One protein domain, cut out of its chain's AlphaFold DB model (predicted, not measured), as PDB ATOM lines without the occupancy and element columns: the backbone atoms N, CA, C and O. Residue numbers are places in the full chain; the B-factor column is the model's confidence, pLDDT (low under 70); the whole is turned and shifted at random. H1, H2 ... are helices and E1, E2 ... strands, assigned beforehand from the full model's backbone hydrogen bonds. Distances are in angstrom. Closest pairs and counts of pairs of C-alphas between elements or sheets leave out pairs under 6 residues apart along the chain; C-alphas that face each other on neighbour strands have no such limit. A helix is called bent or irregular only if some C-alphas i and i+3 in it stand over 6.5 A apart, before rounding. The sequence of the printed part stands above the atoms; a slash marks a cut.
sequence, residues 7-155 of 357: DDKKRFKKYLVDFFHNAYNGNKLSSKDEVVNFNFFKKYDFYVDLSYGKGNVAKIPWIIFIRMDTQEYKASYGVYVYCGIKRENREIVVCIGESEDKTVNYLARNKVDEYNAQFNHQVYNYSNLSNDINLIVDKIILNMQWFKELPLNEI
ATOM      1  N   ASP A   7      24.253 -39.121  -0.383       91.31
ATOM      2  CA  ASP A   7      23.511 -40.312   0.029       91.31
ATOM      3  C   ASP A   7      22.003 -40.160  -0.178       91.31
ATOM      4  O   ASP A   7      21.356 -41.080  -0.684       91.31
ATOM      5  N   ASP A   8      21.432 -39.003   0.156       92.12
ATOM      6  CA  ASP A   8      20.008 -38.751  -0.070       92.12
ATOM      7  C   ASP A   8      19.673 -38.655  -1.546       92.12
ATOM      8  O   ASP A   8      18.652 -39.186  -1.965       92.12
ATOM      9  N   LYS A   9      20.535 -38.028  -2.353       92.25
ATOM     10  CA  LYS A   9      20.343 -37.944  -3.802       92.25
ATOM     11  C   LYS A   9      20.365 -39.342  -4.427       92.25
ATOM     12  O   LYS A   9      19.519 -39.666  -5.261       92.25
ATOM     13  N   LYS A  10      21.267 -40.217  -3.965       92.38
ATOM     14  CA  LYS A  10      21.328 -41.627  -4.385       92.38
ATOM     15  C   LYS A  10      20.086 -42.417  -3.955       92.38
ATOM     16  O   LYS A  10      19.552 -43.184  -4.758       92.38
ATOM     17  N   ARG A  11      19.613 -42.230  -2.717       94.00
ATOM     18  CA  ARG A  11      18.364 -42.839  -2.218       94.00
ATOM     19  C   ARG A  11      17.161 -42.357  -3.016       94.00
ATOM     20  O   ARG A  11      16.391 -43.182  -3.495       94.00
ATOM     21  N   PHE A  12      17.051 -41.049  -3.225       95.75
ATOM     22  CA  PHE A  12      15.960 -40.437  -3.967       95.75
ATOM     23  C   PHE A  12      15.871 -40.994  -5.385       95.75
ATOM     24  O   PHE A  12      14.812 -41.463  -5.788       95.75
ATOM     25  N   LYS A  13      17.003 -41.047  -6.097       95.81
ATOM     26  CA  LYS A  13      17.099 -41.662  -7.423       95.81
ATOM     27  C   LYS A  13      16.546 -43.087  -7.434       95.81
ATOM     28  O   LYS A  13      15.726 -43.413  -8.286       95.81
ATOM     29  N   LYS A  14      16.985 -43.928  -6.491       95.12
ATOM     30  CA  LYS A  14      16.522 -45.318  -6.389       95.12
ATOM     31  C   LYS A  14      15.005 -45.381  -6.195       95.12
ATOM     32  O   LYS A  14      14.319 -46.045  -6.962       95.12
ATOM     33  N   TYR A  15      14.486 -44.660  -5.208       95.50
ATOM     34  CA  TYR A  15      13.067 -44.715  -4.867       95.50
ATOM     35  C   TYR A  15      12.164 -44.100  -5.933       95.50
ATOM     36  O   TYR A  15      11.044 -44.563  -6.126       95.50
ATOM     37  N   LEU A  16      12.650 -43.094  -6.662       96.12
ATOM     38  CA  LEU A  16      11.920 -42.507  -7.775       96.12
ATOM     39  C   LEU A  16      11.834 -43.474  -8.969       96.12
ATOM     40  O   LEU A  16      10.779 -43.585  -9.592       96.12
ATOM     41  N   VAL A  17      12.897 -44.239  -9.249       96.12
ATOM     42  CA  VAL A  17      12.851 -45.338 -10.232       96.12
ATOM     43  C   VAL A  17      11.852 -46.413  -9.803       96.12
ATOM     44  O   VAL A  17      11.007 -46.812 -10.605       96.12
ATOM     45  N   ASP A  18      11.892 -46.830  -8.533       94.25
ATOM     46  CA  ASP A  18      10.945 -47.806  -7.981       94.25
ATOM     47  C   ASP A  18       9.495 -47.301  -8.106       94.25
ATOM     48  O   ASP A  18       8.605 -48.053  -8.517       94.25
ATOM     49  N   PHE A  19       9.251 -46.017  -7.823       95.25
ATOM     50  CA  PHE A  19       7.951 -45.374  -8.016       95.25
ATOM     51  C   PHE A  19       7.479 -45.490  -9.472       95.25
ATOM     52  O   PHE A  19       6.379 -45.997  -9.705       95.25
ATOM     53  N   PHE A  20       8.302 -45.087 -10.447       95.75
ATOM     54  CA  PHE A  20       7.921 -45.108 -11.861       95.75
ATOM     55  C   PHE A  20       7.698 -46.523 -12.397       95.75
ATOM     56  O   PHE A  20       6.753 -46.740 -13.156       95.75
ATOM     57  N   HIS A  21       8.515 -47.499 -11.991       94.50
ATOM     58  CA  HIS A  21       8.316 -48.898 -12.371       94.50
ATOM     59  C   HIS A  21       6.990 -49.452 -11.850       94.50
ATOM     60  O   HIS A  21       6.271 -50.128 -12.590       94.50
ATOM     61  N   ASN A  22       6.634 -49.147 -10.600       92.38
ATOM     62  CA  ASN A  22       5.339 -49.543 -10.057       92.38
ATOM     63  C   ASN A  22       4.194 -48.828 -10.789       92.38
ATOM     64  O   ASN A  22       3.290 -49.485 -11.304       92.38
ATOM     65  N   ALA A  23       4.295 -47.505 -10.934       92.31
ATOM     66  CA  ALA A  23       3.295 -46.666 -11.584       92.31
ATOM     67  C   ALA A  23       2.999 -47.101 -13.025       92.31
ATOM     68  O   ALA A  23       1.838 -47.252 -13.411       92.31
ATOM     69  N   TYR A  24       4.037 -47.348 -13.825       91.25
ATOM     70  CA  TYR A  24       3.886 -47.747 -15.220       91.25
ATOM     71  C   TYR A  24       3.209 -49.118 -15.354       91.25
ATOM     72  O   TYR A  24       2.247 -49.270 -16.116       91.25
ATOM     73  N   ASN A  25       3.647 -50.094 -14.556       89.94
ATOM     74  CA  ASN A  25       3.132 -51.465 -14.597       89.94
ATOM     75  C   ASN A  25       1.748 -51.625 -13.944       89.94
ATOM     76  O   ASN A  25       1.158 -52.697 -14.026       89.94
ATOM     77  N   GLY A  26       1.209 -50.568 -13.333       87.19
ATOM     78  CA  GLY A  26      -0.064 -50.620 -12.617       87.19
ATOM     79  C   GLY A  26       0.016 -51.313 -11.258       87.19
ATOM     80  O   GLY A  26      -1.002 -51.751 -10.728       87.19
ATOM     81  N   ASN A  27       1.223 -51.387 -10.703       88.81
ATOM     82  CA  ASN A  27       1.481 -51.802  -9.333       88.81
ATOM     83  C   ASN A  27       1.535 -50.568  -8.419       88.81
ATOM     84  O   ASN A  27       1.504 -49.424  -8.874       88.81
ATOM     85  N   LYS A  28       1.650 -50.806  -7.113       88.44
ATOM     86  CA  LYS A  28       1.862 -49.764  -6.107       88.44
ATOM     87  C   LYS A  28       2.915 -50.212  -5.107       88.44
ATOM     88  O   LYS A  28       3.073 -51.412  -4.872       88.44
ATOM     89  N   LEU A  29       3.602 -49.248  -4.512       86.31
ATOM     90  CA  LEU A  29       4.446 -49.509  -3.354       86.31
ATOM     91  C   LEU A  29       3.580 -49.980  -2.172       86.31
ATOM     92  O   LEU A  29       2.373 -49.729  -2.110       86.31
ATOM     93  N   SER A  30       4.183 -50.709  -1.231       84.44
ATOM     94  CA  SER A  30       3.496 -50.989   0.029       84.44
ATOM     95  C   SER A  30       3.389 -49.692   0.831       84.44
ATOM     96  O   SER A  30       4.313 -48.886   0.808       84.44
ATOM     97  N   SER A  31       2.321 -49.499   1.610       78.12
ATOM     98  CA  SER A  31       2.165 -48.277   2.422       78.12
ATOM     99  C   SER A  31       3.332 -48.049   3.391       78.12
ATOM    100  O   SER A  31       3.646 -46.917   3.742       78.12
ATOM    101  N   LYS A  32       4.014 -49.126   3.806       80.62
ATOM    102  CA  LYS A  32       5.242 -49.032   4.603       80.62
ATOM    103  C   LYS A  32       6.394 -48.448   3.784       80.62
ATOM    104  O   LYS A  32       7.099 -47.579   4.287       80.62
ATOM    105  N   ASP A  33       6.581 -48.910   2.551       81.69
ATOM    106  CA  ASP A  33       7.657 -48.441   1.674       81.69
ATOM    107  C   ASP A  33       7.404 -47.013   1.186       81.69
ATOM    108  O   ASP A  33       8.341 -46.228   1.132       81.69
ATOM    109  N   GLU A  34       6.153 -46.644   0.906       81.00
ATOM    110  CA  GLU A  34       5.758 -45.271   0.557       81.00
ATOM    111  C   GLU A  34       6.224 -44.275   1.623       81.00
ATOM    112  O   GLU A  34       6.913 -43.298   1.321       81.00
ATOM    113  N   VAL A  35       5.930 -44.578   2.891       75.81
ATOM    114  CA  VAL A  35       6.358 -43.751   4.020       75.81
ATOM    115  C   VAL A  35       7.875 -43.810   4.177       75.81
ATOM    116  O   VAL A  35       8.533 -42.774   4.188       75.81
ATOM    117  N   VAL A  36       8.465 -45.001   4.297       82.75
ATOM    118  CA  VAL A  36       9.890 -45.150   4.643       82.75
ATOM    119  C   VAL A  36      10.812 -44.563   3.574       82.75
ATOM    120  O   VAL A  36      11.795 -43.906   3.923       82.75
ATOM    121  N   ASN A  37      10.496 -44.759   2.295       88.25
ATOM    122  CA  ASN A  37      11.369 -44.359   1.195       88.25
ATOM    123  C   ASN A  37      11.516 -42.839   1.092       88.25
ATOM    124  O   ASN A  37      12.601 -42.360   0.775       88.25
ATOM    125  N   PHE A  38      10.467 -42.071   1.398       91.06
ATOM    126  CA  PHE A  38      10.464 -40.620   1.188       91.06
ATOM    127  C   PHE A  38      10.429 -39.788   2.480       91.06
ATOM    128  O   PHE A  38      10.627 -38.576   2.426       91.06
ATOM    129  N   ASN A  39      10.296 -40.403   3.664       90.50
ATOM    130  CA  ASN A  39      10.253 -39.683   4.950       90.50
ATOM    131  C   ASN A  39      11.508 -38.834   5.232       90.50
ATOM    132  O   ASN A  39      11.449 -37.888   6.017       90.50
ATOM    133  N   PHE A  40      12.646 -39.141   4.598       92.81
ATOM    134  CA  PHE A  40      13.862 -38.340   4.754       92.81
ATOM    135  C   PHE A  40      13.707 -36.912   4.211       92.81
ATOM    136  O   PHE A  40      14.484 -36.056   4.618       92.81
ATOM    137  N   PHE A  41      12.717 -36.627   3.354       94.38
ATOM    138  CA  PHE A  41      12.452 -35.275   2.857       94.38
ATOM    139  C   PHE A  41      11.964 -34.298   3.933       94.38
ATOM    140  O   PHE A  41      12.133 -33.090   3.771       94.38
ATOM    141  N   LYS A  42      11.490 -34.800   5.083       92.12
ATOM    142  CA  LYS A  42      11.097 -33.953   6.219       92.12
ATOM    143  C   LYS A  42      12.236 -33.074   6.731       92.12
ATOM    144  O   LYS A  42      11.987 -31.960   7.165       92.12
ATOM    145  N   LYS A  43      13.493 -33.526   6.625       93.00
ATOM    146  CA  LYS A  43      14.665 -32.714   7.010       93.00
ATOM    147  C   LYS A  43      14.933 -31.527   6.080       93.00
ATOM    148  O   LYS A  43      15.781 -30.700   6.388       93.00
ATOM    149  N   TYR A  44      14.256 -31.487   4.935       93.25
ATOM    150  CA  TYR A  44      14.316 -30.400   3.965       93.25
ATOM    151  C   TYR A  44      13.045 -29.529   3.992       93.25
ATOM    152  O   TYR A  44      12.911 -28.649   3.140       93.25
ATOM    153  N   ASP A  45      12.162 -29.746   4.977       92.69
ATOM    154  CA  ASP A  45      10.850 -29.106   5.168       92.69
ATOM    155  C   ASP A  45       9.773 -29.542   4.163       92.69
ATOM    156  O   ASP A  45       8.839 -28.792   3.872       92.69
ATOM    157  N   PHE A  46       9.879 -30.773   3.644       93.69
ATOM    158  CA  PHE A  46       8.908 -31.341   2.708       93.69
ATOM    159  C   PHE A  46       8.290 -32.646   3.204       93.69
ATOM    160  O   PHE A  46       8.973 -33.580   3.629       93.69
ATOM    161  N   TYR A  47       6.972 -32.718   3.073       92.44
ATOM    162  CA  TYR A  47       6.193 -33.942   3.132       92.44
ATOM    163  C   TYR A  47       6.012 -34.486   1.711       92.44
ATOM    164  O   TYR A  47       5.802 -33.716   0.775       92.44
ATOM    165  N   VAL A  48       6.113 -35.804   1.538       93.31
ATOM    166  CA  VAL A  48       5.966 -36.455   0.231       93.31
ATOM    167  C   VAL A  48       4.729 -37.322   0.258       93.31
ATOM    168  O   VAL A  48       4.564 -38.129   1.173       93.31
ATOM    169  N   ASP A  49       3.895 -37.152  -0.757       90.38
ATOM    170  CA  ASP A  49       2.703 -37.959  -0.967       90.38
ATOM    171  C   ASP A  49       2.709 -38.528  -2.382       90.38
ATOM    172  O   ASP A  49       3.364 -38.004  -3.287       90.38
ATOM    173  N   LEU A  50       2.006 -39.631  -2.580       91.75
ATOM    174  CA  LEU A  50       2.006 -40.357  -3.838       91.75
ATOM    175  C   LEU A  50       0.663 -41.043  -4.058       91.75
ATOM    176  O   LEU A  50      -0.038 -41.435  -3.129       91.75
ATOM    177  N   SER A  51       0.289 -41.182  -5.324       90.12
ATOM    178  CA  SER A  51      -0.984 -41.770  -5.713       90.12
ATOM    179  C   SER A  51      -0.821 -42.650  -6.936       90.12
ATOM    180  O   SER A  51      -0.298 -42.233  -7.970       90.12
ATOM    181  N   TYR A  52      -1.351 -43.865  -6.824       89.75
ATOM    182  CA  TYR A  52      -1.479 -44.836  -7.911       89.75
ATOM    183  C   TYR A  52      -2.936 -44.989  -8.393       89.75
ATOM    184  O   TYR A  52      -3.213 -45.822  -9.258       89.75
ATOM    185  N   GLY A  53      -3.865 -44.184  -7.857       79.81
ATOM    186  CA  GLY A  53      -5.310 -44.257  -8.116       79.81
ATOM    187  C   GLY A  53      -6.127 -44.892  -6.984       79.81
ATOM    188  O   GLY A  53      -5.596 -45.578  -6.111       79.81
ATOM    189  N   LYS A  54      -7.447 -44.651  -6.992       67.12
ATOM    190  CA  LYS A  54      -8.413 -45.224  -6.037       67.12
ATOM    191  C   LYS A  54      -9.256 -46.299  -6.734       67.12
ATOM    192  O   LYS A  54     -10.048 -45.987  -7.617       67.12
ATOM    193  N   GLY A  55      -9.086 -47.563  -6.344       66.75
ATOM    194  CA  GLY A  55      -9.874 -48.709  -6.832       66.75
ATOM    195  C   GLY A  55      -9.447 -49.260  -8.200       66.75
ATOM    196  O   GLY A  55      -9.312 -50.469  -8.340       66.75
ATOM    197  N   ASN A  56      -9.165 -48.388  -9.170       75.56
ATOM    198  CA  ASN A  56      -8.601 -48.739 -10.477       75.56
ATOM    199  C   ASN A  56      -7.204 -48.134 -10.644       75.56
ATOM    200  O   ASN A  56      -6.877 -47.128 -10.010       75.56
ATOM    201  N   VAL A  57      -6.395 -48.720 -11.531       81.00
ATOM    202  CA  VAL A  57      -5.064 -48.188 -11.846       81.00
ATOM    203  C   VAL A  57      -5.198 -46.786 -12.447       81.00
ATOM    204  O   VAL A  57      -5.883 -46.610 -13.456       81.00
ATOM    205  N   ALA A  58      -4.545 -45.788 -11.843       84.69
ATOM    206  CA  ALA A  58      -4.592 -44.415 -12.333       84.69
ATOM    207  C   ALA A  58      -4.017 -44.296 -13.747       84.69
ATOM    208  O   ALA A  58      -3.022 -44.931 -14.101       84.69
ATOM    209  N   LYS A  59      -4.620 -43.406 -14.542       87.94
ATOM    210  CA  LYS A  59      -4.062 -42.987 -15.835       87.94
ATOM    211  C   LYS A  59      -2.774 -42.186 -15.669       87.94
ATOM    212  O   LYS A  59      -1.868 -42.308 -16.493       87.94
ATOM    213  N   ILE A  60      -2.718 -41.390 -14.600       91.31
ATOM    214  CA  ILE A  60      -1.599 -40.511 -14.275       91.31
ATOM    215  C   ILE A  60      -1.221 -40.696 -12.798       91.31
ATOM    216  O   ILE A  60      -1.629 -39.890 -11.962       91.31
ATOM    217  N   PRO A  61      -0.512 -41.782 -12.436       94.06
ATOM    218  CA  PRO A  61       0.102 -41.880 -11.120       94.06
ATOM    219  C   PRO A  61       1.083 -40.728 -10.896       94.06
ATOM    220  O   PRO A  61       1.770 -40.299 -11.830       94.06
ATOM    221  N   TRP A  62       1.174 -40.257  -9.658       94.69
ATOM    222  CA  TRP A  62       1.993 -39.103  -9.307       94.69
ATOM    223  C   TRP A  62       2.673 -39.248  -7.951       94.69
ATOM    224  O   TRP A  62       2.242 -40.017  -7.094       94.69
ATOM    225  N   ILE A  63       3.743 -38.480  -7.787       95.50
ATOM    226  CA  ILE A  63       4.414 -38.176  -6.529       95.50
ATOM    227  C   ILE A  63       4.494 -36.652  -6.405       95.50
ATOM    228  O   ILE A  63       4.799 -35.957  -7.378       95.50
ATOM    229  N   ILE A  64       4.185 -36.129  -5.223       95.25
ATOM    230  CA  ILE A  64       4.166 -34.695  -4.942       95.25
ATOM    231  C   ILE A  64       4.972 -34.364  -3.692       95.25
ATOM    232  O   ILE A  64       5.094 -35.180  -2.777       95.25
ATOM    233  N   PHE A  65       5.496 -33.141  -3.650       95.31
ATOM    234  CA  PHE A  65       6.282 -32.619  -2.537       95.31
ATOM    235  C   PHE A  65       5.605 -31.357  -2.013       95.31
ATOM    236  O   PHE A  65       5.494 -30.348  -2.716       95.31
ATOM    237  N   ILE A  66       5.148 -31.431  -0.768       92.50
ATOM    238  CA  ILE A  66       4.337 -30.418  -0.098       92.50
ATOM    239  C   ILE A  66       5.180 -29.802   1.012       92.50
ATOM    240  O   ILE A  66       5.834 -30.524   1.766       92.50
ATOM    241  N   ARG A  67       5.181 -28.473   1.138       91.06
ATOM    242  CA  ARG A  67       5.912 -27.820   2.227       91.06
ATOM    243  C   ARG A  67       5.253 -28.095   3.573       91.06
ATOM    244  O   ARG A  67       4.032 -28.012   3.711       91.06
ATOM    245  N   MET A  68       6.072 -28.363   4.582       89.75
ATOM    246  CA  MET A  68       5.625 -28.657   5.945       89.75
ATOM    247  C   MET A  68       5.203 -27.419   6.752       89.75
ATOM    248  O   MET A  68       4.922 -27.532   7.936       89.75
ATOM    249  N   ASP A  69       5.165 -26.236   6.153       86.19
ATOM    250  CA  ASP A  69       4.563 -25.044   6.755       86.19
ATOM    251  C   ASP A  69       3.132 -24.789   6.243       86.19
ATOM    252  O   ASP A  69       2.456 -23.879   6.720       86.19
ATOM    253  N   THR A  70       2.634 -25.616   5.314       80.06
ATOM    254  CA  THR A  70       1.248 -25.564   4.823       80.06
ATOM    255  C   THR A  70       0.258 -26.244   5.769       80.06
ATOM    256  O   THR A  70       0.607 -27.173   6.499       80.06
ATOM    257  N   GLN A  71      -1.003 -25.797   5.757       70.56
ATOM    258  CA  GLN A  71      -2.057 -26.369   6.596       70.56
ATOM    259  C   GLN A  71      -2.239 -27.870   6.309       70.56
ATOM    260  O   GLN A  71      -2.508 -28.281   5.183       70.56
ATOM    261  N   GLU A  72      -2.070 -28.697   7.347       70.12
ATOM    262  CA  GLU A  72      -2.228 -30.163   7.312       70.12
ATOM    263  C   GLU A  72      -1.338 -30.920   6.302       70.12
ATOM    264  O   GLU A  72      -1.506 -32.129   6.146       70.12
ATOM    265  N   TYR A  73      -0.387 -30.250   5.641       75.50
ATOM    266  CA  TYR A  73       0.510 -30.821   4.624       75.50
ATOM    267  C   TYR A  73      -0.235 -31.525   3.481       75.50
ATOM    268  O   TYR A  73       0.224 -32.555   2.981       75.50
ATOM    269  N   LYS A  74      -1.399 -30.997   3.074       71.62
ATOM    270  CA  LYS A  74      -2.221 -31.586   2.005       71.62
ATOM    271  C   LYS A  74      -2.153 -30.773   0.719       71.62
ATOM    272  O   LYS A  74      -2.260 -29.551   0.730       71.62
ATOM    273  N   ALA A  75      -2.101 -31.495  -0.399       72.38
ATOM    274  CA  ALA A  75      -2.134 -30.944  -1.753       72.38
ATOM    275  C   ALA A  75      -3.392 -30.101  -2.025       72.38
ATOM    276  O   ALA A  75      -3.369 -29.181  -2.834       72.38
ATOM    277  N   SER A  76      -4.484 -30.399  -1.313       70.75
ATOM    278  CA  SER A  76      -5.770 -29.724  -1.455       70.75
ATOM    279  C   SER A  76      -5.763 -28.255  -1.037       70.75
ATOM    280  O   SER A  76      -6.742 -27.588  -1.321       70.75
ATOM    281  N   TYR A  77      -4.724 -27.741  -0.368       69.44
ATOM    282  CA  TYR A  77      -4.706 -26.369   0.165       69.44
ATOM    283  C   TYR A  77      -3.919 -25.358  -0.678       69.44
ATOM    284  O   TYR A  77      -3.756 -24.218  -0.247       69.44
ATOM    285  N   GLY A  78      -3.430 -25.738  -1.862       81.56
ATOM    286  CA  GLY A  78      -2.721 -24.796  -2.727       81.56
ATOM    287  C   GLY A  78      -1.830 -25.469  -3.754       81.56
ATOM    288  O   GLY A  78      -2.299 -26.277  -4.547       81.56
ATOM    289  N   VAL A  79      -0.548 -25.110  -3.761       89.62
ATOM    290  CA  VAL A  79       0.430 -25.582  -4.753       89.62
ATOM    291  C   VAL A  79       1.453 -26.541  -4.155       89.62
ATOM    292  O   VAL A  79       1.686 -26.566  -2.946       89.62
ATOM    293  N   TYR A  80       2.064 -27.352  -5.011       93.00
ATOM    294  CA  TYR A  80       3.035 -28.380  -4.631       93.00
ATOM    295  C   TYR A  80       3.979 -28.683  -5.794       93.00
ATOM    296  O   TYR A  80       3.647 -28.444  -6.952       93.00
ATOM    297  N   VAL A  81       5.154 -29.255  -5.526       96.50
ATOM    298  CA  VAL A  81       5.975 -29.802  -6.622       96.50
ATOM    299  C   VAL A  81       5.349 -31.106  -7.071       96.50
ATOM    300  O   VAL A  81       5.073 -31.972  -6.244       96.50
ATOM    301  N   TYR A  82       5.137 -31.253  -8.371       96.75
ATOM    302  CA  TYR A  82       4.470 -32.390  -8.979       96.75
ATOM    303  C   TYR A  82       5.413 -33.151  -9.903       96.75
ATOM    304  O   TYR A  82       6.124 -32.558 -10.715       96.75
ATOM    305  N   CYS A  83       5.376 -34.478  -9.815       97.44
ATOM    306  CA  CYS A  83       6.009 -35.369 -10.769       97.44
ATOM    307  C   CYS A  83       5.074 -36.544 -11.074       97.44
ATOM    308  O   CYS A  83       4.751 -37.341 -10.193       97.44
ATOM    309  N   GLY A  84       4.634 -36.672 -12.323       95.75
ATOM    310  CA  GLY A  84       3.653 -37.679 -12.729       95.75
ATOM    311  C   GLY A  84       4.031 -38.401 -14.008       95.75
ATOM    312  O   GLY A  84       4.794 -37.877 -14.817       95.75
ATOM    313  N   ILE A  85       3.483 -39.603 -14.198       95.25
ATOM    314  CA  ILE A  85       3.634 -40.387 -15.429       95.25
ATOM    315  C   ILE A  85       2.278 -40.610 -16.098       95.25
ATOM    316  O   ILE A  85       1.405 -41.281 -15.559       95.25
ATOM    317  N   LYS A  86       2.104 -40.106 -17.316       94.31
ATOM    318  CA  LYS A  86       0.965 -40.437 -18.175       94.31
ATOM    319  C   LYS A  86       1.202 -41.814 -18.792       94.31
ATOM    320  O   LYS A  86       2.042 -41.984 -19.675       94.31
ATOM    321  N   ARG A  87       0.470 -42.833 -18.338       90.94
ATOM    322  CA  ARG A  87       0.710 -44.228 -18.764       90.94
ATOM    323  C   ARG A  87       0.401 -44.480 -20.241       90.94
ATOM    324  O   ARG A  87       1.059 -45.316 -20.850       90.94
ATOM    325  N   GLU A  88      -0.571 -43.761 -20.804       90.69
ATOM    326  CA  GLU A  88      -1.031 -43.941 -22.191       90.69
ATOM    327  C   GLU A  88       0.082 -43.648 -23.214       90.69
ATOM    328  O   GLU A  88       0.264 -44.410 -24.159       90.69
ATOM    329  N   ASN A  89       0.873 -42.593 -22.993       93.31
ATOM    330  CA  ASN A  89       1.950 -42.158 -23.890       93.31
ATOM    331  C   ASN A  89       3.356 -42.237 -23.265       93.31
ATOM    332  O   ASN A  89       4.342 -41.907 -23.923       93.31
ATOM    333  N   ARG A  90       3.466 -42.743 -22.029       94.12
ATOM    334  CA  ARG A  90       4.728 -42.930 -21.290       94.12
ATOM    335  C   ARG A  90       5.455 -41.626 -20.960       94.12
ATOM    336  O   ARG A  90       6.663 -41.648 -20.720       94.12
ATOM    337  N   GLU A  91       4.740 -40.508 -20.953       96.69
ATOM    338  CA  GLU A  91       5.301 -39.195 -20.645       96.69
ATOM    339  C   GLU A  91       5.433 -38.994 -19.141       96.69
ATOM    340  O   GLU A  91       4.474 -39.182 -18.395       96.69
ATOM    341  N   ILE A  92       6.607 -38.558 -18.705       97.19
ATOM    342  CA  ILE A  92       6.871 -38.103 -17.348       97.19
ATOM    343  C   ILE A  92       6.929 -36.578 -17.370       97.19
ATOM    344  O   ILE A  92       7.673 -35.987 -18.156       97.19
ATOM    345  N   VAL A  93       6.151 -35.951 -16.493       96.25
ATOM    346  CA  VAL A  93       6.046 -34.496 -16.362       96.25
ATOM    347  C   VAL A  93       6.483 -34.096 -14.964       96.25
ATOM    348  O   VAL A  93       6.034 -34.699 -13.990       96.25
ATOM    349  N   VAL A  94       7.327 -33.068 -14.874       97.38
ATOM    350  CA  VAL A  94       7.760 -32.453 -13.616       97.38
ATOM    351  C   VAL A  94       7.416 -30.969 -13.664       97.38
ATOM    352  O   VAL A  94       7.905 -30.260 -14.539       97.38
ATOM    353  N   CYS A  95       6.588 -30.490 -12.741       96.56
ATOM    354  CA  CYS A  95       6.146 -29.096 -12.703       96.56
ATOM    355  C   CYS A  95       5.799 -28.650 -11.275       96.56
ATOM    356  O   CYS A  95       5.992 -29.396 -10.313       96.56
ATOM    357  N   ILE A  96       5.308 -27.424 -11.130       95.44
ATOM    358  CA  ILE A  96       4.557 -26.996  -9.951       95.44
ATOM    359  C   ILE A  96       3.078 -27.267 -10.233       95.44
ATOM    360  O   ILE A  96       2.528 -26.737 -11.196       95.44
ATOM    361  N   GLY A  97       2.469 -28.142  -9.437       90.38
ATOM    362  CA  GLY A  97       1.053 -28.486  -9.510       90.38
ATOM    363  C   GLY A  97       0.189 -27.570  -8.645       90.38
ATOM    364  O   GLY A  97       0.678 -26.920  -7.720       90.38
ATOM    365  N   GLU A  98      -1.105 -27.558  -8.945       87.12
ATOM    366  CA  GLU A  98      -2.131 -26.783  -8.244       87.12
ATOM    367  C   GLU A  98      -3.199 -27.727  -7.688       87.12
ATOM    368  O   GLU A  98      -3.432 -28.795  -8.257       87.12
ATOM    369  N   SER A  99      -3.866 -27.313  -6.611       82.38
ATOM    370  CA  SER A  99      -4.971 -28.049  -5.999       82.38
ATOM    371  C   SER A  99      -6.032 -28.444  -7.027       82.38
ATOM    372  O   SER A  99      -6.473 -27.642  -7.853       82.38
ATOM    373  N   GLU A 100      -6.496 -29.691  -6.935       70.88
ATOM    374  CA  GLU A 100      -7.651 -30.169  -7.700       70.88
ATOM    375  C   GLU A 100      -8.965 -29.528  -7.210       70.88
ATOM    376  O   GLU A 100      -9.963 -29.521  -7.938       70.88
ATOM    377  N   ASP A 101      -8.971 -28.969  -5.993       76.38
ATOM    378  CA  ASP A 101     -10.103 -28.221  -5.461       76.38
ATOM    379  C   ASP A 101     -10.127 -26.802  -6.039       76.38
ATOM    380  O   ASP A 101      -9.401 -25.906  -5.612       76.38
ATOM    381  N   LYS A 102     -11.014 -26.589  -7.016       69.81
ATOM    382  CA  LYS A 102     -11.186 -25.300  -7.701       69.81
ATOM    383  C   LYS A 102     -11.716 -24.179  -6.804       69.81
ATOM    384  O   LYS A 102     -11.774 -23.040  -7.263       69.81
ATOM    385  N   THR A 103     -12.160 -24.487  -5.586       68.00
ATOM    386  CA  THR A 103     -12.599 -23.465  -4.626       68.00
ATOM    387  C   THR A 103     -11.424 -22.764  -3.950       68.00
ATOM    388  O   THR A 103     -11.588 -21.643  -3.472       68.00
ATOM    389  N   VAL A 104     -10.237 -23.376  -3.992       69.31
ATOM    390  CA  VAL A 104      -9.015 -22.829  -3.410       69.31
ATOM    391  C   VAL A 104      -8.451 -21.720  -4.282       69.31
ATOM    392  O   VAL A 104      -8.145 -21.925  -5.459       69.31
ATOM    393  N   ASN A 105      -8.265 -20.545  -3.684       69.25
ATOM    394  CA  ASN A 105      -7.665 -19.390  -4.342       69.25
ATOM    395  C   ASN A 105      -6.362 -19.012  -3.641       69.25
ATOM    396  O   ASN A 105      -6.360 -18.746  -2.448       69.25
ATOM    397  N   TYR A 106      -5.257 -18.934  -4.380       79.69
ATOM    398  CA  TYR A 106      -3.946 -18.567  -3.839       79.69
ATOM    399  C   TYR A 106      -3.294 -17.482  -4.709       79.69
ATOM    400  O   TYR A 106      -3.509 -17.418  -5.923       79.69
ATOM    401  N   LEU A 107      -2.504 -16.594  -4.098       80.25
ATOM    402  CA  LEU A 107      -1.959 -15.403  -4.775       80.25
ATOM    403  C   LEU A 107      -0.846 -15.727  -5.780       80.25
ATOM    404  O   LEU A 107      -0.641 -14.979  -6.735       80.25
ATOM    405  N   ALA A 108      -0.112 -16.823  -5.577       83.25
ATOM    406  CA  ALA A 108       1.058 -17.167  -6.380       83.25
ATOM    407  C   ALA A 108       0.730 -17.753  -7.765       83.25
ATOM    408  O   ALA A 108       1.663 -18.117  -8.479       83.25
ATOM    409  N   ARG A 109      -0.543 -17.847  -8.180       85.06
ATOM    410  CA  ARG A 109      -0.948 -18.535  -9.422       85.06
ATOM    411  C   ARG A 109      -0.167 -18.080 -10.652       85.06
ATOM    412  O   ARG A 109       0.504 -18.884 -11.283       85.06
ATOM    413  N   ASN A 110      -0.112 -16.772 -10.892       81.31
ATOM    414  CA  ASN A 110       0.629 -16.229 -12.033       81.31
ATOM    415  C   ASN A 110       2.140 -16.516 -11.952       81.31
ATOM    416  O   ASN A 110       2.776 -16.731 -12.977       81.31
ATOM    417  N   LYS A 111       2.731 -16.531 -10.743       87.31
ATOM    418  CA  LYS A 111       4.156 -16.874 -10.561       87.31
ATOM    419  C   LYS A 111       4.408 -18.343 -10.907       87.31
ATOM    420  O   LYS A 111       5.437 -18.664 -11.490       87.31
ATOM    421  N   VAL A 112       3.472 -19.217 -10.538       90.38
ATOM    422  CA  VAL A 112       3.499 -20.651 -10.845       90.38
ATOM    423  C   VAL A 112       3.365 -20.891 -12.346       90.38
ATOM    424  O   VAL A 112       4.173 -21.635 -12.899       90.38
ATOM    425  N   ASP A 113       2.423 -20.221 -13.008       88.81
ATOM    426  CA  ASP A 113       2.227 -20.314 -14.458       88.81
ATOM    427  C   ASP A 113       3.466 -19.847 -15.233       88.81
ATOM    428  O   ASP A 113       3.963 -20.568 -16.101       88.81
ATOM    429  N   GLU A 114       4.018 -18.681 -14.877       87.31
ATOM    430  CA  GLU A 114       5.245 -18.134 -15.477       87.31
ATOM    431  C   GLU A 114       6.436 -19.083 -15.283       87.31
ATOM    432  O   GLU A 114       7.128 -19.426 -16.245       87.31
ATOM    433  N   TYR A 115       6.641 -19.568 -14.055       91.38
ATOM    434  CA  TYR A 115       7.725 -20.497 -13.748       91.38
ATOM    435  C   TYR A 115       7.575 -21.826 -14.498       91.38
ATOM    436  O   TYR A 115       8.548 -22.354 -15.040       91.38
ATOM    437  N   ASN A 116       6.357 -22.368 -14.575       93.38
ATOM    438  CA  ASN A 116       6.091 -23.591 -15.320       93.38
ATOM    439  C   ASN A 116       6.337 -23.411 -16.822       93.38
ATOM    440  O   ASN A 116       6.990 -24.262 -17.425       93.38
ATOM    441  N   ALA A 117       5.868 -22.311 -17.415       89.75
ATOM    442  CA  ALA A 117       6.068 -22.017 -18.831       89.75
ATOM    443  C   ALA A 117       7.556 -21.867 -19.182       89.75
ATOM    444  O   ALA A 117       8.019 -22.405 -20.189       89.75
ATOM    445  N   GLN A 118       8.316 -21.178 -18.331       88.38
ATOM    446  CA  GLN A 118       9.732 -20.917 -18.567       88.38
ATOM    447  C   GLN A 118      10.594 -22.156 -18.313       88.38
ATOM    448  O   GLN A 118      11.416 -22.536 -19.148       88.38
ATOM    449  N   PHE A 119      10.399 -22.822 -17.174       87.00
ATOM    450  CA  PHE A 119      11.332 -23.842 -16.707       87.00
ATOM    451  C   PHE A 119      10.803 -25.271 -16.858       87.00
ATOM    452  O   PHE A 119      11.615 -26.185 -16.964       87.00
ATOM    453  N   ASN A 120       9.492 -25.515 -16.884       91.75
ATOM    454  CA  ASN A 120       8.903 -26.864 -16.807       91.75
ATOM    455  C   ASN A 120       8.222 -27.317 -18.114       91.75
ATOM    456  O   ASN A 120       7.200 -28.000 -18.083       91.75
ATOM    457  N   HIS A 121       8.799 -26.966 -19.266       86.44
ATOM    458  CA  HIS A 121       8.296 -27.366 -20.589       86.44
ATOM    459  C   HIS A 121       8.821 -28.735 -21.063       86.44
ATOM    460  O   HIS A 121       8.256 -29.336 -21.977       86.44
ATOM    461  N   GLN A 122       9.910 -29.235 -20.467       87.38
ATOM    462  CA  GLN A 122      10.505 -30.513 -20.850       87.38
ATOM    463  C   GLN A 122       9.641 -31.688 -20.376       87.38
ATOM    464  O   GLN A 122       9.288 -31.796 -19.202       87.38
ATOM    465  N   VAL A 123       9.361 -32.607 -21.299       91.12
ATOM    466  CA  VAL A 123       8.688 -33.879 -21.027       91.12
ATOM    467  C   VAL A 123       9.696 -35.007 -21.217       91.12
ATOM    468  O   VAL A 123      10.417 -35.035 -22.215       91.12
ATOM    469  N   TYR A 124       9.750 -35.943 -20.272       94.94
ATOM    470  CA  TYR A 124      10.633 -37.110 -20.347       94.94
ATOM    471  C   TYR A 124       9.848 -38.340 -20.794       94.94
ATOM    472  O   TYR A 124       8.635 -38.418 -20.599       94.94
ATOM    473  N   ASN A 125      10.523 -39.337 -21.366       96.06
ATOM    474  CA  ASN A 125       9.877 -40.596 -21.730       96.06
ATOM    475  C   ASN A 125      10.319 -41.711 -20.784       96.06
ATOM    476  O   ASN A 125      11.512 -41.968 -20.635       96.06
ATOM    477  N   TYR A 126       9.366 -42.440 -20.204       95.38
ATOM    478  CA  TYR A 126       9.658 -43.561 -19.307       95.38
ATOM    479  C   TYR A 126      10.539 -44.644 -19.956       95.38
ATOM    480  O   TYR A 126      11.327 -45.292 -19.273       95.38
ATOM    481  N   SER A 127      10.480 -44.805 -21.281       95.44
ATOM    482  CA  SER A 127      11.340 -45.750 -22.011       95.44
ATOM    483  C   SER A 127      12.834 -45.396 -21.907       95.44
ATOM    484  O   SER A 127      13.674 -46.273 -22.078       95.44
ATOM    485  N   ASN A 128      13.164 -44.136 -21.595       94.56
ATOM    486  CA  ASN A 128      14.523 -43.621 -21.408       94.56
ATOM    487  C   ASN A 128      14.847 -43.297 -19.932       94.56
ATOM    488  O   ASN A 128      15.847 -42.641 -19.638       94.56
ATOM    489  N   LEU A 129      14.025 -43.771 -18.984       94.38
ATOM    490  CA  LEU A 129      14.106 -43.394 -17.569       94.38
ATOM    491  C   LEU A 129      15.513 -43.554 -16.975       94.38
ATOM    492  O   LEU A 129      15.970 -42.675 -16.256       94.38
ATOM    493  N   SER A 130      16.222 -44.644 -17.278       91.62
ATOM    494  CA  SER A 130      17.564 -44.902 -16.730       91.62
ATOM    495  C   SER A 130      18.585 -43.813 -17.073       91.62
ATOM    496  O   SER A 130      19.472 -43.540 -16.261       91.62
ATOM    497  N   ASN A 131      18.449 -43.190 -18.247       91.88
ATOM    498  CA  ASN A 131      19.321 -42.112 -18.707       91.88
ATOM    499  C   ASN A 131      18.865 -40.760 -18.139       91.88
ATOM    500  O   ASN A 131      19.690 -39.977 -17.671       91.88
ATOM    501  N   ASP A 132      17.552 -40.528 -18.096       94.50
ATOM    502  CA  ASP A 132      16.977 -39.231 -17.719       94.50
ATOM    503  C   ASP A 132      16.764 -39.059 -16.211       94.50
ATOM    504  O   ASP A 132      16.527 -37.951 -15.737       94.50
ATOM    505  N   ILE A 133      16.873 -40.124 -15.414       96.12
ATOM    506  CA  ILE A 133      16.561 -40.091 -13.978       96.12
ATOM    507  C   ILE A 133      17.340 -39.021 -13.206       96.12
ATOM    508  O   ILE A 133      16.794 -38.422 -12.284       96.12
ATOM    509  N   ASN A 134      18.599 -38.761 -13.569       93.50
ATOM    510  CA  ASN A 134      19.375 -37.702 -12.922       93.50
ATOM    511  C   ASN A 134      18.765 -36.326 -13.227       93.50
ATOM    512  O   ASN A 134      18.572 -35.543 -12.305       93.50
ATOM    513  N   LEU A 135      18.382 -36.084 -14.486       94.31
ATOM    514  CA  LEU A 135      17.736 -34.843 -14.919       94.31
ATOM    515  C   LEU A 135      16.383 -34.655 -14.228       94.31
ATOM    516  O   LEU A 135      16.095 -33.568 -13.743       94.31
ATOM    517  N   ILE A 136      15.580 -35.717 -14.117       96.19
ATOM    518  CA  ILE A 136      14.280 -35.684 -13.429       96.19
ATOM    519  C   ILE A 136      14.468 -35.344 -11.943       96.19
ATOM    520  O   ILE A 136      13.763 -34.490 -11.411       96.19
ATOM    521  N   VAL A 137      15.428 -35.985 -11.269       96.25
ATOM    522  CA  VAL A 137      15.749 -35.700  -9.860       96.25
ATOM    523  C   VAL A 137      16.194 -34.250  -9.682       96.25
ATOM    524  O   VAL A 137      15.680 -33.565  -8.800       96.25
ATOM    525  N   ASP A 138      17.113 -33.777 -10.521       93.50
ATOM    526  CA  ASP A 138      17.612 -32.402 -10.467       93.50
ATOM    527  C   ASP A 138      16.482 -31.400 -10.725       93.50
ATOM    528  O   ASP A 138      16.370 -30.393 -10.024       93.50
ATOM    529  N   LYS A 139      15.569 -31.730 -11.644       95.69
ATOM    530  CA  LYS A 139      14.400 -30.912 -11.951       95.69
ATOM    531  C   LYS A 139      13.418 -30.814 -10.787       95.69
ATOM    532  O   LYS A 139      12.930 -29.725 -10.490       95.69
ATOM    533  N   ILE A 140      13.161 -31.924 -10.098       97.19
ATOM    534  CA  ILE A 140      12.338 -31.930  -8.883       97.19
ATOM    535  C   ILE A 140      12.991 -31.060  -7.804       97.19
ATOM    536  O   ILE A 140      12.311 -30.225  -7.216       97.19
ATOM    537  N   ILE A 141      14.299 -31.205  -7.571       95.38
ATOM    538  CA  ILE A 141      15.023 -30.421  -6.556       95.38
ATOM    539  C   ILE A 141      14.966 -28.924  -6.882       95.38
ATOM    540  O   ILE A 141      14.691 -28.130  -5.986       95.38
ATOM    541  N   LEU A 142      15.162 -28.539  -8.145       94.25
ATOM    542  CA  LEU A 142      15.050 -27.147  -8.587       94.25
ATOM    543  C   LEU A 142      13.646 -26.586  -8.321       94.25
ATOM    544  O   LEU A 142      13.499 -25.507  -7.752       94.25
ATOM    545  N   ASN A 143      12.602 -27.350  -8.651       96.62
ATOM    546  CA  ASN A 143      11.221 -26.954  -8.376       96.62
ATOM    547  C   ASN A 143      10.940 -26.852  -6.872       96.62
ATOM    548  O   ASN A 143      10.241 -25.935  -6.448       96.62
ATOM    549  N   MET A 144      11.508 -27.741  -6.051       95.62
ATOM    550  CA  MET A 144      11.410 -27.649  -4.591       95.62
ATOM    551  C   MET A 144      12.111 -26.401  -4.054       95.62
ATOM    552  O   MET A 144      11.582 -25.756  -3.152       95.62
ATOM    553  N   GLN A 145      13.283 -26.051  -4.596       94.12
ATOM    554  CA  GLN A 145      14.012 -24.842  -4.214       94.12
ATOM    555  C   GLN A 145      13.179 -23.601  -4.521       94.12
ATOM    556  O   GLN A 145      12.910 -22.826  -3.613       94.12
ATOM    557  N   TRP A 146      12.702 -23.463  -5.759       94.69
ATOM    558  CA  TRP A 146      11.859 -22.338  -6.156       94.69
ATOM    559  C   TRP A 146      10.575 -22.257  -5.319       94.69
ATOM    560  O   TRP A 146      10.232 -21.200  -4.794       94.69
ATOM    561  N   PHE A 147       9.897 -23.391  -5.114       93.75
ATOM    562  CA  PHE A 147       8.666 -23.443  -4.325       93.75
ATOM    563  C   PHE A 147       8.887 -23.061  -2.853       93.75
ATOM    564  O   PHE A 147       8.010 -22.458  -2.231       93.75
ATOM    565  N   LYS A 148      10.058 -23.371  -2.283       91.69
ATOM    566  CA  LYS A 148      10.411 -23.003  -0.903       91.69
ATOM    567  C   LYS A 148      10.529 -21.488  -0.707       91.69
ATOM    568  O   LYS A 148      10.209 -21.009   0.375       91.69
ATOM    569  N   GLU A 149      10.920 -20.747  -1.741       91.38
ATOM    570  CA  GLU A 149      11.074 -19.286  -1.679       91.38
ATOM    571  C   GLU A 149       9.736 -18.528  -1.773       91.38
ATOM    572  O   GLU A 149       9.681 -17.330  -1.491       91.38
ATOM    573  N   LEU A 150       8.632 -19.195  -2.141       89.00
ATOM    574  CA  LEU A 150       7.325 -18.534  -2.179       89.00
ATOM    575  C   LEU A 150       6.829 -18.176  -0.762       89.00
ATOM    576  O   LEU A 150       6.921 -18.998   0.155       89.00
ATOM    577  N   PRO A 151       6.250 -16.986  -0.543       87.25
ATOM    578  CA  PRO A 151       5.649 -16.652   0.745       87.25
ATOM    579  C   PRO A 151       4.464 -17.569   1.076       87.25
ATOM    580  O   PRO A 151       3.631 -17.857   0.217       87.25
ATOM    581  N   LEU A 152       4.357 -18.007   2.337       83.25
ATOM    582  CA  LEU A 152       3.325 -18.960   2.769       83.25
ATOM    583  C   LEU A 152       1.897 -18.454   2.501       83.25
ATOM    584  O   LEU A 152       1.032 -19.205   2.062       83.25
ATOM    585  N   ASN A 153       1.670 -17.161   2.721       80.06
ATOM    586  CA  ASN A 153       0.399 -16.485   2.471       80.06
ATOM    587  C   ASN A 153       0.035 -16.389   0.981       80.06
ATOM    588  O   ASN A 153      -1.104 -16.062   0.664       80.06
ATOM    589  N   GLU A 154       0.975 -16.635   0.066       83.50
ATOM    590  CA  GLU A 154       0.691 -16.652  -1.367       83.50
ATOM    591  C   GLU A 154       0.348 -18.046  -1.905       83.50
ATOM    592  O   GLU A 154      -0.156 -18.145  -3.022       83.50
ATOM    593  N   ILE A 155       0.622 -19.108  -1.144       81.25
ATOM    594  CA  ILE A 155       0.472 -20.505  -1.586       81.25
ATOM    595  C   ILE A 155      -0.669 -21.248  -0.885       81.25
ATOM    596  O   ILE A 155      -0.851 -22.431  -1.150       81.25
TER     597      ILE A 155
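AT A GLANCE: This is residues 7 to 155 of the 357 residues of a protein of Campylobacter jejuni (UniProt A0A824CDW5). A strongly twisted five-stranded sheet is curled round one long helix, H4, and H1 packs on H4 at a steep tilt on the same face. H2 runs beside the edge strand E1, H3 covers E4, and little H5 only grazes the sheet. The printed part has 149 residues, in the order H1 H2 E1 E2 E3 E4 H3 E5 H4 H5; the antiparallel sheet is ordered E1 E2 E3 E4 E5, and the class is mixed, helices and strands. It is compact, with a radius of gyration of the C-alphas of 14.7 A, and rounded, spanning 38 by 35 by 32 A.

IN THESE COORDINATES: H1, residues 7 to 25, begins at C-alpha 7 (23.511, -40.312, 0.029) and is 27.5 A long. H2, residues 31 to 44, is 21.7 A long and irregular, C-alphas 37 and 40 being 7.4 A apart. E1 is residues 46 to 51, E2 62 to 67, E3 79 to 86, 20.0 A, and E4 91 to 98, 19.1 A. E3 bends by 54 degrees at residue 83 and E4 by 71 degrees at residue 95. H3 is residues 109 to 119 and E5 123 to 125. H4, residues 126 to 149, is 30.0 A long and irregular, C-alphas 127 and 130 being 8.2 A apart, with a kink of 80 degrees near residue 133. H5, residues 152 to 155, ends at C-alpha 155 (0.472, -20.505, -1.586).

HOW THE PARTS SIT: E1 to E4 form a meander, each strand the antiparallel neighbour of the one before. N 49 and O 64 are 3.1 A apart between E1 and E2, N 65 and O 81 2.9 A between E2 and E3, N 84 and O 93 2.9 A between E3 and E4, and N 92 and O 124 2.8 A between E4 and E5, each within hydrogen-bond range. The arrangement is two layers, with H1, H2, H3 and H4 on one face of the sheet. The sheet curls round H4; the closest C-alphas of E3 and H4, Val 81 and Met 144, are 6.2 A apart. H1 touches residues 126 to 137 of H4 at a steep tilt of 59 degrees, opposite ways, closest at the C-alphas of Lys 13 and Val 137, 6.6 A. H1 and H2 form a helical hairpin, closest at the C-alphas of Tyr 15 and Asn 37, 6.3 A. H2 stands at the sheet's level, and H3 lies over E4 at a height over the sheet of 9.2 A. Every O i to N i+4 pair is within hydrogen-bond range in H1 and H3, against 16 of 20 in H4 and 4 of 10 in H2, where 6 of 11 O i to N i+3 pairs are; H5 is too short for an i+4 pair.

THE WHOLE: The C-alphas farthest apart, Asp 7 and Thr 103, are 40.1 A from each other. The printed part has no cut, and its one long link is E2 to E3. Its mean pLDDT is 88.7, with residues 54 to 55, 77 and 102 to 105 under 70.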